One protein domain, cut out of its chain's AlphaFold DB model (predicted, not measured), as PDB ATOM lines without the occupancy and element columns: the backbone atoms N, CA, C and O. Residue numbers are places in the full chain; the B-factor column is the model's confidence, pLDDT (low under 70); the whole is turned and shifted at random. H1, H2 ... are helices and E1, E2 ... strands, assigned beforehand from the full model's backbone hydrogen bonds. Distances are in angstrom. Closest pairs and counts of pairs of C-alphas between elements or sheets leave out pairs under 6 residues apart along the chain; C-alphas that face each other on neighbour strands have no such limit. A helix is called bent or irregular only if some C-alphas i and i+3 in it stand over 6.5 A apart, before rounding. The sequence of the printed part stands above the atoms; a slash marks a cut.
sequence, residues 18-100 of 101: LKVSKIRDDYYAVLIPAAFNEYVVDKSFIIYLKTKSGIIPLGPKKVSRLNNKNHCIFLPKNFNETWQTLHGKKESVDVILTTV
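This is residues 18 to 100 of the 101 residues of an uncharacterized protein of Metallosphaera sedula (strain ATCC 51363 / DSM 5348 / JCM 9185 / NBRC 15509 / TH2) (UniProt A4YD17). A six-stranded antiparallel sheet curls like part of a barrel and folds back on itself, with E4, E3 and E6 facing E2 and E5 and with E1 as the hinge. The helix H2 packs on E1 and E2 at one end, and the short helix H1 lies at the other end, near E5. The printed part has 83 residues, with two named helices and six named strands in the order E1, E2, H1, E3, E4, E5, H2, E6; across the sheet the order is E4, E3, E6, E1, E2, E5, and the class is mixed, helices and strands. The whole is compact, with a radius of gyration of the C-alphas of 12.0 A, and spans 30 by 25 by 21 A.

E1, residues 18 to 24, and E2, residues 27 to 32, form a hairpin, with N 21 and O 29 at 2.8 A. H1, residues 34 to 40, is on the sheet; its closest C-alphas to E5, residues 71 to 74, are those of Asn 37 and His 71, 7.0 A apart. E3, residues 44 to 50, and E4, residues 55 to 62, form the other hairpin, with N 47 and O 59 at 3.0 A. E4 bends by 60 degrees at residue 59. E5 is the antiparallel neighbour of E2, with N 32 and O 71 at 2.9 A. The closest C-alphas of the edge strands E4 and E5 are those of Lys 62 and Ile 73, 7.6 A apart. H2, residues 77 to 88, is on the sheet, on the opposite face from H1, at a height over the sheet of 7.1 A; its closest C-alphas to E1 are those of Val 20 and His 87, 5.2 A apart. E6, residues 92 to 99, has staggered pairing: residues 92 to 93 with E1, N 18 and O 93 at 2.8 A, and residues 94 to 99 with E3, N 48 and O 96 at 2.9 A. Both helices are irregular: C-alphas 35 and 38 of H1 are 7.5 A apart, and C-alphas 78 and 81 of H2 are 8.3 A apart. Of the O i to N i+4 pairs, 1 of 3 in H1 and 6 of 8 in H2 are within hydrogen-bond range; in H1, 3 of 4 O i to N i+3 pairs are.

E1 begins at C-alpha 18, (39.727, -9.475, 44.931), and is 18.1 A long; E2 is 16.1 A, H1 9.9 A, E3 18.5 A, E4 18.9 A and E5 9.9 A. H2 is 16.3 A long and begins at C-alpha 77, (39.738, 8.591, 40.408). E6, 22.8 A long, ends at C-alpha 99, (55.192, -7.125, 33.201).

The two C-alphas farthest apart, those of Ser 53 and Asn 68, are 33.5 A apart. The printed part has no cut and no long link. The mean pLDDT of the printed part is 90.8, and residue 100 alone is under 70.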
ATOM      1  N   LEU A  18      39.462 -10.587  44.030       95.25
ATOM      2  CA  LEU A  18      39.727  -9.475  44.931       95.25
ATOM      3  C   LEU A  18      38.486  -8.612  45.121       95.25
ATOM      4  O   LEU A  18      37.617  -8.534  44.258       95.25
ATOM      5  N   LYS A  19      38.409  -7.934  46.264       95.25
ATOM      6  CA  LYS A  19      37.350  -6.965  46.544       95.25
ATOM      7  C   LYS A  19      37.889  -5.554  46.392       95.25
ATOM      8  O   LYS A  19      39.009  -5.262  46.810       95.25
ATOM      9  N   VAL A  20      37.053  -4.682  45.843       95.75
ATOM     10  CA  VAL A  20      37.286  -3.240  45.884       95.75
ATOM     11  C   VAL A  20      37.000  -2.750  47.303       95.75
ATOM     12  O   VAL A  20      35.899  -2.926  47.827       95.75
ATOM     13  N   SER A  21      37.995  -2.138  47.933       94.62
ATOM     14  CA  SER A  21      37.934  -1.588  49.286       94.62
ATOM     15  C   SER A  21      37.984  -0.066  49.234       94.62
ATOM     16  O   SER A  21      38.864   0.500  48.587       94.62
ATOM     17  N   LYS A  22      37.070   0.606  49.939       94.25
ATOM     18  CA  LYS A  22      37.158   2.050  50.183       94.25
ATOM     19  C   LYS A  22      38.228   2.299  51.251       94.25
ATOM     20  O   LYS A  22      38.145   1.733  52.335       94.25
ATOM     21  N   ILE A  23      39.236   3.106  50.929       90.69
ATOM     22  CA  ILE A  23      40.356   3.434  51.828       90.69
ATOM     23  C   ILE A  23      40.106   4.761  52.549       90.69
ATOM     24  O   ILE A  23      40.373   4.885  53.739       90.69
ATOM     25  N   ARG A  24      39.592   5.753  51.819       87.56
ATOM     26  CA  ARG A  24      39.163   7.073  52.307       87.56
ATOM     27  C   ARG A  24      38.127   7.639  51.329       87.56
ATOM     28  O   ARG A  24      37.836   6.989  50.322       87.56
ATOM     29  N   ASP A  25      37.563   8.809  51.605       87.62
ATOM     30  CA  ASP A  25      36.566   9.425  50.716       87.62
ATOM     31  C   ASP A  25      37.094   9.600  49.296       87.62
ATOM     32  O   ASP A  25      38.134  10.217  49.094       87.62
ATOM     33  N   ASP A  26      36.399   8.986  48.334       86.69
ATOM     34  CA  ASP A  26      36.754   8.922  46.909       86.69
ATOM     35  C   ASP A  26      38.083   8.235  46.563       86.69
ATOM     36  O   ASP A  26      38.647   8.445  45.487       86.69
ATOM     37  N   TYR A  27      38.603   7.387  47.456       91.38
ATOM     38  CA  TYR A  27      39.743   6.530  47.138       91.38
ATOM     39  C   TYR A  27      39.428   5.073  47.416       91.38
ATOM     40  O   TYR A  27      39.178   4.658  48.552       91.38
ATOM     41  N   TYR A  28      39.554   4.288  46.356       95.38
ATOM     42  CA  TYR A  28      39.367   2.853  46.369       95.38
ATOM     43  C   TYR A  28      40.677   2.148  46.034       95.38
ATOM     44  O   TYR A  28      41.519   2.668  45.299       95.38
ATOM     45  N   ALA A  29      40.854   0.953  46.578       95.38
ATOM     46  CA  ALA A  29      41.986   0.098  46.275       95.38
ATOM     47  C   ALA A  29      41.557  -1.367  46.243       95.38
ATOM     48  O   ALA A  29      40.559  -1.754  46.849       95.38
ATOM     49  N   VAL A  30      42.347  -2.188  45.564       95.00
ATOM     50  CA  VAL A  30      42.289  -3.648  45.683       95.00
ATOM     51  C   VAL A  30      43.489  -4.113  46.495       95.00
ATOM     52  O   VAL A  30      44.623  -3.709  46.227       95.00
ATOM     53  N   LEU A  31      43.233  -4.917  47.525       93.81
ATOM     54  CA  LEU A  31      44.276  -5.485  48.374       93.81
ATOM     55  C   LEU A  31      44.854  -6.730  47.708       93.81
ATOM     56  O   LEU A  31      44.114  -7.646  47.356       93.81
ATOM     57  N   ILE A  32      46.175  -6.764  47.566       92.44
ATOM     58  CA  ILE A  32      46.894  -7.917  47.039       92.44
ATOM     59  C   ILE A  32      47.162  -8.887  48.198       92.44
ATOM     60  O   ILE A  32      47.739  -8.469  49.208       92.44
ATOM     61  N   PRO A  33      46.743 -10.164  48.097       91.88
ATOM     62  CA  PRO A  33      46.997 -11.152  49.137       91.88
ATOM     63  C   PRO A  33      48.497 -11.355  49.350       91.88
ATOM     64  O   PRO A  33      49.265 -11.365  48.391       91.88
ATOM     65  N   ALA A  34      48.905 -11.595  50.599       90.00
ATOM     66  CA  ALA A  34      50.317 -11.711  50.963       90.00
ATOM     67  C   ALA A  34      51.075 -12.803  50.184       90.00
ATOM     68  O   ALA A  34      52.265 -12.646  49.926       90.00
ATOM     69  N   ALA A  35      50.380 -13.863  49.752       90.69
ATOM     70  CA  ALA A  35      50.933 -14.920  48.902       90.69
ATOM     71  C   ALA A  35      51.477 -14.406  47.556       90.69
ATOM     72  O   ALA A  35      52.313 -15.058  46.948       90.69
ATOM     73  N   PHE A  36      51.027 -13.234  47.096       90.44
ATOM     74  CA  PHE A  36      51.488 -12.626  45.850       90.44
ATOM     75  C   PHE A  36      52.603 -11.589  46.052       90.44
ATOM     76  O   PHE A  36      53.111 -11.052  45.069       90.44
ATOM     77  N   ASN A  37      52.997 -11.291  47.298       88.06
ATOM     78  CA  ASN A  37      53.936 -10.209  47.609       88.06
ATOM     79  C   ASN A  37      55.270 -10.354  46.862       88.06
ATOM     80  O   ASN A  37      55.732  -9.391  46.257       88.06
ATOM     81  N   GLU A  38      55.861 -11.551  46.845       87.12
ATOM     82  CA  GLU A  38      57.148 -11.805  46.173       87.12
ATOM     83  C   GLU A  38      57.110 -11.524  44.663       87.12
ATOM     84  O   GLU A  38      58.115 -11.146  44.060       87.12
ATOM     85  N   TYR A  39      55.932 -11.637  44.048       86.88
ATOM     86  CA  TYR A  39      55.770 -11.405  42.620       86.88
ATOM     87  C   TYR A  39      55.582  -9.931  42.277       86.88
ATOM     88  O   TYR A  39      55.896  -9.552  41.149       86.88
ATOM     89  N   VAL A  40      55.088  -9.114  43.214       87.38
ATOM     90  CA  VAL A  40      54.651  -7.729  42.953       87.38
ATOM     91  C   VAL A  40      55.556  -6.649  43.543       87.38
ATOM     92  O   VAL A  40      55.492  -5.502  43.097       87.38
ATOM     93  N   VAL A  41      56.376  -6.983  44.543       83.38
ATOM     94  CA  VAL A  41      57.260  -6.023  45.217       83.38
ATOM     95  C   VAL A  41      58.237  -5.401  44.218       83.38
ATOM     96  O   VAL A  41      58.845  -6.093  43.406       83.38
ATOM     97  N   ASP A  42      58.346  -4.073  44.278       79.25
ATOM     98  CA  ASP A  42      59.264  -3.241  43.489       79.25
ATOM     99  C   ASP A  42      59.185  -3.358  41.962       79.25
ATOM    100  O   ASP A  42      60.044  -2.834  41.255       79.25
ATOM    101  N   LYS A  43      58.094  -3.923  41.440       83.19
ATOM    102  CA  LYS A  43      57.841  -4.037  40.000       83.19
ATOM    103  C   LYS A  43      56.743  -3.086  39.526       83.19
ATOM    104  O   LYS A  43      55.782  -2.786  40.241       83.19
ATOM    105  N   SER A  44      56.892  -2.629  38.288       88.06
ATOM    106  CA  SER A  44      55.868  -1.893  37.548       88.06
ATOM    107  C   SER A  44      55.128  -2.848  36.620       88.06
ATOM    108  O   SER A  44      55.746  -3.682  35.960       88.06
ATOM    109  N   PHE A  45      53.810  -2.705  36.554       91.69
ATOM    110  CA  PHE A  45      52.954  -3.551  35.731       91.69
ATOM    111  C   PHE A  45      52.028  -2.698  34.884       91.69
ATOM    112  O   PHE A  45      51.586  -1.637  35.325       91.69
ATOM    113  N   ILE A  46      51.665  -3.200  33.708       92.88
ATOM    114  CA  ILE A  46      50.431  -2.782  33.051       92.88
ATOM    115  C   ILE A  46      49.302  -3.546  33.735       92.88
ATOM    116  O   ILE A  46      49.280  -4.778  33.719       92.88
ATOM    117  N   ILE A  47      48.405  -2.812  34.389       93.00
ATOM    118  CA  ILE A  47      47.363  -3.400  35.227       93.00
ATOM    119  C   ILE A  47      46.024  -3.352  34.501       93.00
ATOM    120  O   ILE A  47      45.598  -2.297  34.023       93.00
ATOM    121  N   TYR A  48      45.329  -4.483  34.496       94.38
ATOM    122  CA  TYR A  48      43.943  -4.592  34.064       94.38
ATOM    123  C   TYR A  48      43.086  -5.128  35.203       94.38
ATOM    124  O   TYR A  48      43.534  -5.946  36.009       94.38
ATOM    125  N   LEU A  49      41.838  -4.684  35.252       94.69
ATOM    126  CA  LEU A  49      40.865  -5.133  36.231       94.69
ATOM    127  C   LEU A  49      39.702  -5.796  35.500       94.69
ATOM    128  O   LEU A  49      38.958  -5.146  34.769       94.69
ATOM    129  N   LYS A  50      39.574  -7.110  35.662       94.94
ATOM    130  CA  LYS A  50      38.512  -7.910  35.058       94.94
ATOM    131  C   LYS A  50      37.334  -7.986  36.024       94.94
ATOM    132  O   LYS A  50      37.450  -8.482  37.141       94.94
ATOM    133  N   THR A  51      36.198  -7.489  35.565       93.12
ATOM    134  CA  THR A  51      34.895  -7.518  36.241       93.12
ATOM    135  C   THR A  51      33.969  -8.505  35.531       93.12
ATOM    136  O   THR A  51      34.338  -9.072  34.497       93.12
ATOM    137  N   LYS A  52      32.739  -8.681  36.027       89.62
ATOM    138  CA  LYS A  52      31.723  -9.442  35.286       89.62
ATOM    139  C   LYS A  52      31.306  -8.768  33.977       89.62
ATOM    140  O   LYS A  52      30.929  -9.466  33.042       89.62
ATOM    141  N   SER A  53      31.355  -7.436  33.910       88.00
ATOM    142  CA  SER A  53      30.924  -6.658  32.742       88.00
ATOM    143  C   SER A  53      32.023  -6.445  31.700       88.00
ATOM    144  O   SER A  53      31.724  -6.012  30.590       88.00
ATOM    145  N   GLY A  54      33.282  -6.750  32.023       91.00
ATOM    146  CA  GLY A  54      34.399  -6.610  31.092       91.00
ATOM    147  C   GLY A  54      35.730  -6.304  31.768       91.00
ATOM    148  O   GLY A  54      35.886  -6.446  32.982       91.00
ATOM    149  N   ILE A  55      36.705  -5.885  30.962       92.62
ATOM    150  CA  ILE A  55      38.065  -5.556  31.401       92.62
ATOM    151  C   ILE A  55      38.247  -4.038  31.393       92.62
ATOM    152  O   ILE A  55      37.974  -3.383  30.392       92.62
ATOM    153  N   ILE A  56      38.749  -3.495  32.499       92.81
ATOM    154  CA  ILE A  56      39.065  -2.077  32.661       92.81
ATOM    155  C   ILE A  56      40.594  -1.921  32.681       92.81
ATOM    156  O   ILE A  56      41.238  -2.420  33.611       92.81
ATOM    157  N   PRO A  57      41.208  -1.251  31.690       92.88
ATOM    158  CA  PRO A  57      42.637  -0.966  31.718       92.88
ATOM    159  C   PRO A  57      42.928   0.136  32.744       92.88
ATOM    160  O   PRO A  57      42.401   1.242  32.654       92.88
ATOM    161  N   LEU A  58      43.787  -0.154  33.723       92.69
ATOM    162  CA  LEU A  58      44.258   0.834  34.704       92.69
ATOM    163  C   LEU A  58      45.584   1.487  34.287       92.69
ATOM    164  O   LEU A  58      45.981   2.493  34.878       92.69
ATOM    165  N   GLY A  59      46.254   0.916  33.283       90.75
ATOM    166  CA  GLY A  59      47.519   1.404  32.745       90.75
ATOM    167  C   GLY A  59      48.739   1.016  33.590       90.75
ATOM    168  O   GLY A  59      48.635   0.172  34.488       90.75
ATOM    169  N   PRO A  60      49.913   1.603  33.290       90.75
ATOM    170  CA  PRO A  60      51.150   1.322  34.004       90.75
ATOM    171  C   PRO A  60      51.092   1.870  35.434       90.75
ATOM    172  O   PRO A  60      50.914   3.071  35.650       90.75
ATOM    173  N   LYS A  61      51.241   0.992  36.427       89.38
ATOM    174  CA  LYS A  61      51.239   1.345  37.853       89.38
ATOM    175  C   LYS A  61      52.191   0.450  38.643       89.38
ATOM    176  O   LYS A  61      52.377  -0.725  38.329       89.38
ATOM    177  N   LYS A  62      52.747   1.010  39.720       87.31
ATOM    178  CA  LYS A  62      53.456   0.251  40.755       87.31
ATOM    179  C   LYS A  62      52.453  -0.243  41.795       87.31
ATOM    180  O   LYS A  62      51.565   0.508  42.214       87.31
ATOM    181  N   VAL A  63      52.607  -1.486  42.241       89.56
ATOM    182  CA  VAL A  63      51.864  -1.986  43.401       89.56
ATOM    183  C   VAL A  63      52.378  -1.265  44.650       89.56
ATOM    184  O   VAL A  63      53.572  -1.246  44.936       89.56
ATOM    185  N   SER A  64      51.474  -0.612  45.377       89.31
ATOM    186  CA  SER A  64      51.807   0.230  46.526       89.31
ATOM    187  C   SER A  64      51.816  -0.582  47.815       89.31
ATOM    188  O   SER A  64      50.933  -1.407  48.051       89.31
ATOM    189  N   ARG A  65      52.786  -0.320  48.688       88.38
ATOM    190  CA  ARG A  65      52.810  -0.891  50.034       88.38
ATOM    191  C   ARG A  65      51.789  -0.163  50.907       88.38
ATOM    192  O   ARG A  65      51.875   1.049  51.058       88.38
ATOM    193  N   LEU A  66      50.825  -0.894  51.465       83.94
ATOM    194  CA  LEU A  66      49.836  -0.336  52.391       83.94
ATOM    195  C   LEU A  66      50.334  -0.402  53.842       83.94
ATOM    196  O   LEU A  66      50.133   0.528  54.611       83.94
ATOM    197  N   ASN A  67      50.981  -1.507  54.217       83.00
ATOM    198  CA  ASN A  67      51.665  -1.684  55.498       83.00
ATOM    199  C   ASN A  67      52.794  -2.724  55.347       83.00
ATOM    200  O   ASN A  67      53.066  -3.193  54.242       83.00
ATOM    201  N   ASN A  68      53.445  -3.122  56.445       79.00
ATOM    202  CA  ASN A  68      54.574  -4.060  56.395       79.00
ATOM    203  C   ASN A  68      54.262  -5.389  55.683       79.00
ATOM    204  O   ASN A  68      55.173  -5.967  55.089       79.00
ATOM    205  N   LYS A  69      53.004  -5.848  55.715       79.50
ATOM    206  CA  LYS A  69      52.570  -7.152  55.187       79.50
ATOM    207  C   LYS A  69      51.688  -7.060  53.939       79.50
ATOM    208  O   LYS A  69      51.618  -8.026  53.182       79.50
ATOM    209  N   ASN A  70      51.032  -5.923  53.720       83.19
ATOM    210  CA  ASN A  70      49.977  -5.787  52.725       83.19
ATOM    211  C   ASN A  70      50.381  -4.836  51.604       83.19
ATOM    212  O   ASN A  70      50.844  -3.716  51.843       83.19
ATOM    213  N   HIS A  71      50.095  -5.270  50.384       91.44
ATOM    214  CA  HIS A  71      50.216  -4.481  49.171       91.44
ATOM    215  C   HIS A  71      48.834  -4.169  48.602       91.44
ATOM    216  O   HIS A  71      47.856  -4.867  48.870       91.44
ATOM    217  N   CYS A  72      48.734  -3.096  47.830       93.06
ATOM    218  CA  CYS A  72      47.490  -2.671  47.217       93.06
ATOM    219  C   CYS A  72      47.726  -1.979  45.879       93.06
ATOM    220  O   CYS A  72      48.814  -1.478  45.587       93.06
ATOM    221  N   ILE A  73      46.675  -1.920  45.071       93.44
ATOM    222  CA  ILE A  73      46.641  -1.102  43.863       93.44
ATOM    223  C   ILE A  73      45.563  -0.054  44.063       93.44
ATOM    224  O   ILE A  73      44.383  -0.387  44.191       93.44
ATOM    225  N   PHE A  74      45.975   1.211  44.088       93.38
ATOM    226  CA  PHE A  74      45.043   2.329  44.120       93.38
ATOM    227  C   PHE A  74      44.324   2.449  42.782       93.38
ATOM    228  O   PHE A  74      44.949   2.544  41.718       93.38
ATOM    229  N   LEU A  75      42.998   2.460  42.859       94.31
ATOM    230  CA  LEU A  75      42.141   2.602  41.702       94.31
ATOM    231  C   LEU A  75      42.061   4.083  41.299       94.31
ATOM    232  O   LEU A  75      42.023   4.968  42.158       94.31
ATOM    233  N   PRO A  76      42.101   4.383  39.994       92.56
ATOM    234  CA  PRO A  76      42.181   5.752  39.503       92.56
ATOM    235  C   PRO A  76      40.849   6.500  39.669       92.56
ATOM    236  O   PRO A  76      39.772   5.950  39.441       92.56
ATOM    237  N   LYS A  77      40.918   7.780  40.053       91.25
ATOM    238  CA  LYS A  77      39.738   8.591  40.408       91.25
ATOM    239  C   LYS A  77      38.751   8.833  39.268       91.25
ATOM    240  O   LYS A  77      37.573   9.031  39.525       91.25
ATOM    241  N   ASN A  78      39.205   8.820  38.021       90.62
ATOM    242  CA  ASN A  78      38.343   9.052  36.858       90.62
ATOM    243  C   ASN A  78      37.271   7.962  36.661       90.62
ATOM    244  O   ASN A  78      36.361   8.159  35.869       90.62
ATOM    245  N   PHE A  79      37.350   6.849  37.398       91.25
ATOM    246  CA  PHE A  79      36.348   5.779  37.415       91.25
ATOM    247  C   PHE A  79      35.684   5.615  38.799       91.25
ATOM    248  O   PHE A  79      35.254   4.520  39.157       91.25
ATOM    249  N   ASN A  80      35.621   6.677  39.616       92.31
ATOM    250  CA  ASN A  80      35.142   6.591  41.003       92.31
ATOM    251  C   ASN A  80      33.729   5.996  41.124       92.31
ATOM    252  O   ASN A  80      33.502   5.138  41.971       92.31
ATOM    253  N   GLU A  81      32.807   6.369  40.230       93.25
ATOM    254  CA  GLU A  81      31.447   5.805  40.184       93.25
ATOM    255  C   GLU A  81      31.455   4.285  39.957       93.25
ATOM    256  O   GLU A  81      30.692   3.536  40.578       93.25
ATOM    257  N   THR A  82      32.366   3.802  39.105       93.44
ATOM    258  CA  THR A  82      32.573   2.370  38.872       93.44
ATOM    259  C   THR A  82      33.062   1.683  40.145       93.44
ATOM    260  O   THR A  82      32.522   0.645  40.530       93.44
ATOM    261  N   TRP A  83      34.035   2.271  40.844       95.00
ATOM    262  CA  TRP A  83      34.572   1.712  42.090       95.00
ATOM    263  C   TRP A  83      33.552   1.709  43.217       95.00
ATOM    264  O   TRP A  83      33.428   0.706  43.919       95.00
ATOM    265  N   GLN A  84      32.779   2.783  43.349       95.25
ATOM    266  CA  GLN A  84      31.684   2.883  44.301       95.25
ATOM    267  C   GLN A  84      30.630   1.805  44.037       95.25
ATOM    268  O   GLN A  84      30.206   1.125  44.972       95.25
ATOM    269  N   THR A  85      30.266   1.593  42.771       94.44
ATOM    270  CA  THR A  85      29.309   0.554  42.374       94.44
ATOM    271  C   THR A  85      29.832  -0.845  42.698       94.44
ATOM    272  O   THR A  85      29.125  -1.634  43.326       94.44
ATOM    273  N   LEU A  86      31.074  -1.160  42.314       94.75
ATOM    274  CA  LEU A  86      31.693  -2.465  42.576       94.75
ATOM    275  C   LEU A  86      31.849  -2.727  44.080       94.75
ATOM    276  O   LEU A  86      31.543  -3.825  44.552       94.75
ATOM    277  N   HIS A  87      32.260  -1.711  44.842       95.19
ATOM    278  CA  HIS A  87      32.361  -1.774  46.297       95.19
ATOM    279  C   HIS A  87      30.993  -2.006  46.952       95.19
ATOM    280  O   HIS A  87      30.845  -2.929  47.754       95.19
ATOM    281  N   GLY A  88      29.978  -1.217  46.578       94.56
ATOM    282  CA  GLY A  88      28.623  -1.315  47.124       94.56
ATOM    283  C   GLY A  88      27.960  -2.661  46.830       94.56
ATOM    284  O   GLY A  88      27.350  -3.259  47.715       94.56
ATOM    285  N   LYS A  89      28.162  -3.201  45.621       94.31
ATOM    286  CA  LYS A  89      27.677  -4.533  45.223       94.31
ATOM    287  C   LYS A  89      28.499  -5.689  45.803       94.31
ATOM    288  O   LYS A  89      28.115  -6.843  45.625       94.31
ATOM    289  N   LYS A  90      29.621  -5.406  46.479       90.38
ATOM    290  CA  LYS A  90      30.598  -6.404  46.952       90.38
ATOM    291  C   LYS A  90      31.041  -7.359  45.834       90.38
ATOM    292  O   LYS A  90      31.294  -8.541  46.080       90.38
ATOM    293  N   GLU A  91      31.119  -6.850  44.606       92.88
ATOM    294  CA  GLU A  91      31.529  -7.641  43.452       92.88
ATOM    295  C   GLU A  91      33.021  -7.971  43.550       92.88
ATOM    296  O   GLU A  91      33.836  -7.150  43.981       92.88
ATOM    297  N   SER A  92      33.369  -9.204  43.186       94.38
ATOM    298  CA  SER A  92      34.762  -9.635  43.120       94.38
ATOM    299  C   SER A  92      35.324  -9.376  41.729       94.38
ATOM    300  O   SER A  92      34.635  -9.591  40.732       94.38
ATOM    301  N   VAL A  93      36.575  -8.944  41.681       95.38
ATOM    302  CA  VAL A  93      37.297  -8.583  40.462       95.38
ATOM    303  C   VAL A  93      38.607  -9.355  40.404       95.38
ATOM    304  O   VAL A  93      39.215  -9.621  41.440       95.38
ATOM    305  N   ASP A  94      39.060  -9.696  39.205       96.38
ATOM    306  CA  ASP A  94      40.394 -10.261  39.018       96.38
ATOM    307  C   ASP A  94      41.344  -9.139  38.600       96.38
ATOM    308  O   ASP A  94      41.034  -8.336  37.717       96.38
ATOM    309  N   VAL A  95      42.514  -9.079  39.225       95.00
ATOM    310  CA  VAL A  95      43.574  -8.153  38.825       95.00
ATOM    311  C   VAL A  95      44.555  -8.904  37.947       95.00
ATOM    312  O   VAL A  95      45.087  -9.934  38.350       95.00
ATOM    313  N   ILE A  96      44.811  -8.379  36.759       94.62
ATOM    314  CA  ILE A  96      45.780  -8.927  35.814       94.62
ATOM    315  C   ILE A  96      46.975  -7.978  35.793       94.62
ATOM    316  O   ILE A  96      46.834  -6.797  35.471       94.62
ATOM    317  N   LEU A  97      48.139  -8.496  36.174       92.94
ATOM    318  CA  LEU A  97      49.404  -7.777  36.245       92.94
ATOM    319  C   LEU A  97      50.313  -8.275  35.131       92.94
ATOM    320  O   LEU A  97      50.824  -9.386  35.219       92.94
ATOM    321  N   THR A  98      50.532  -7.466  34.102       91.44
ATOM    322  CA  THR A  98      51.431  -7.811  32.996       91.44
ATOM    323  C   THR A  98      52.748  -7.064  33.159       91.44
ATOM    324  O   THR A  98      52.746  -5.836  33.288       91.44
ATOM    325  N   THR A  99      53.876  -7.778  33.173       83.75
ATOM    326  CA  THR A  99      55.192  -7.125  33.201       83.75
ATOM    327  C   THR A  99      55.494  -6.499  31.847       83.75
ATOM    328  O   THR A  99      55.245  -7.105  30.805       83.75
ATOM    329  N   VAL A 100      56.065  -5.300  31.864       68.38
ATOM    330  CA  VAL A 100      56.681  -4.709  30.672       68.38
ATOM    331  C   VAL A 100      58.066  -5.344  30.560       68.38
ATOM    332  O   VAL A 100      58.830  -5.267  31.523       68.38
TER     333      VAL A 100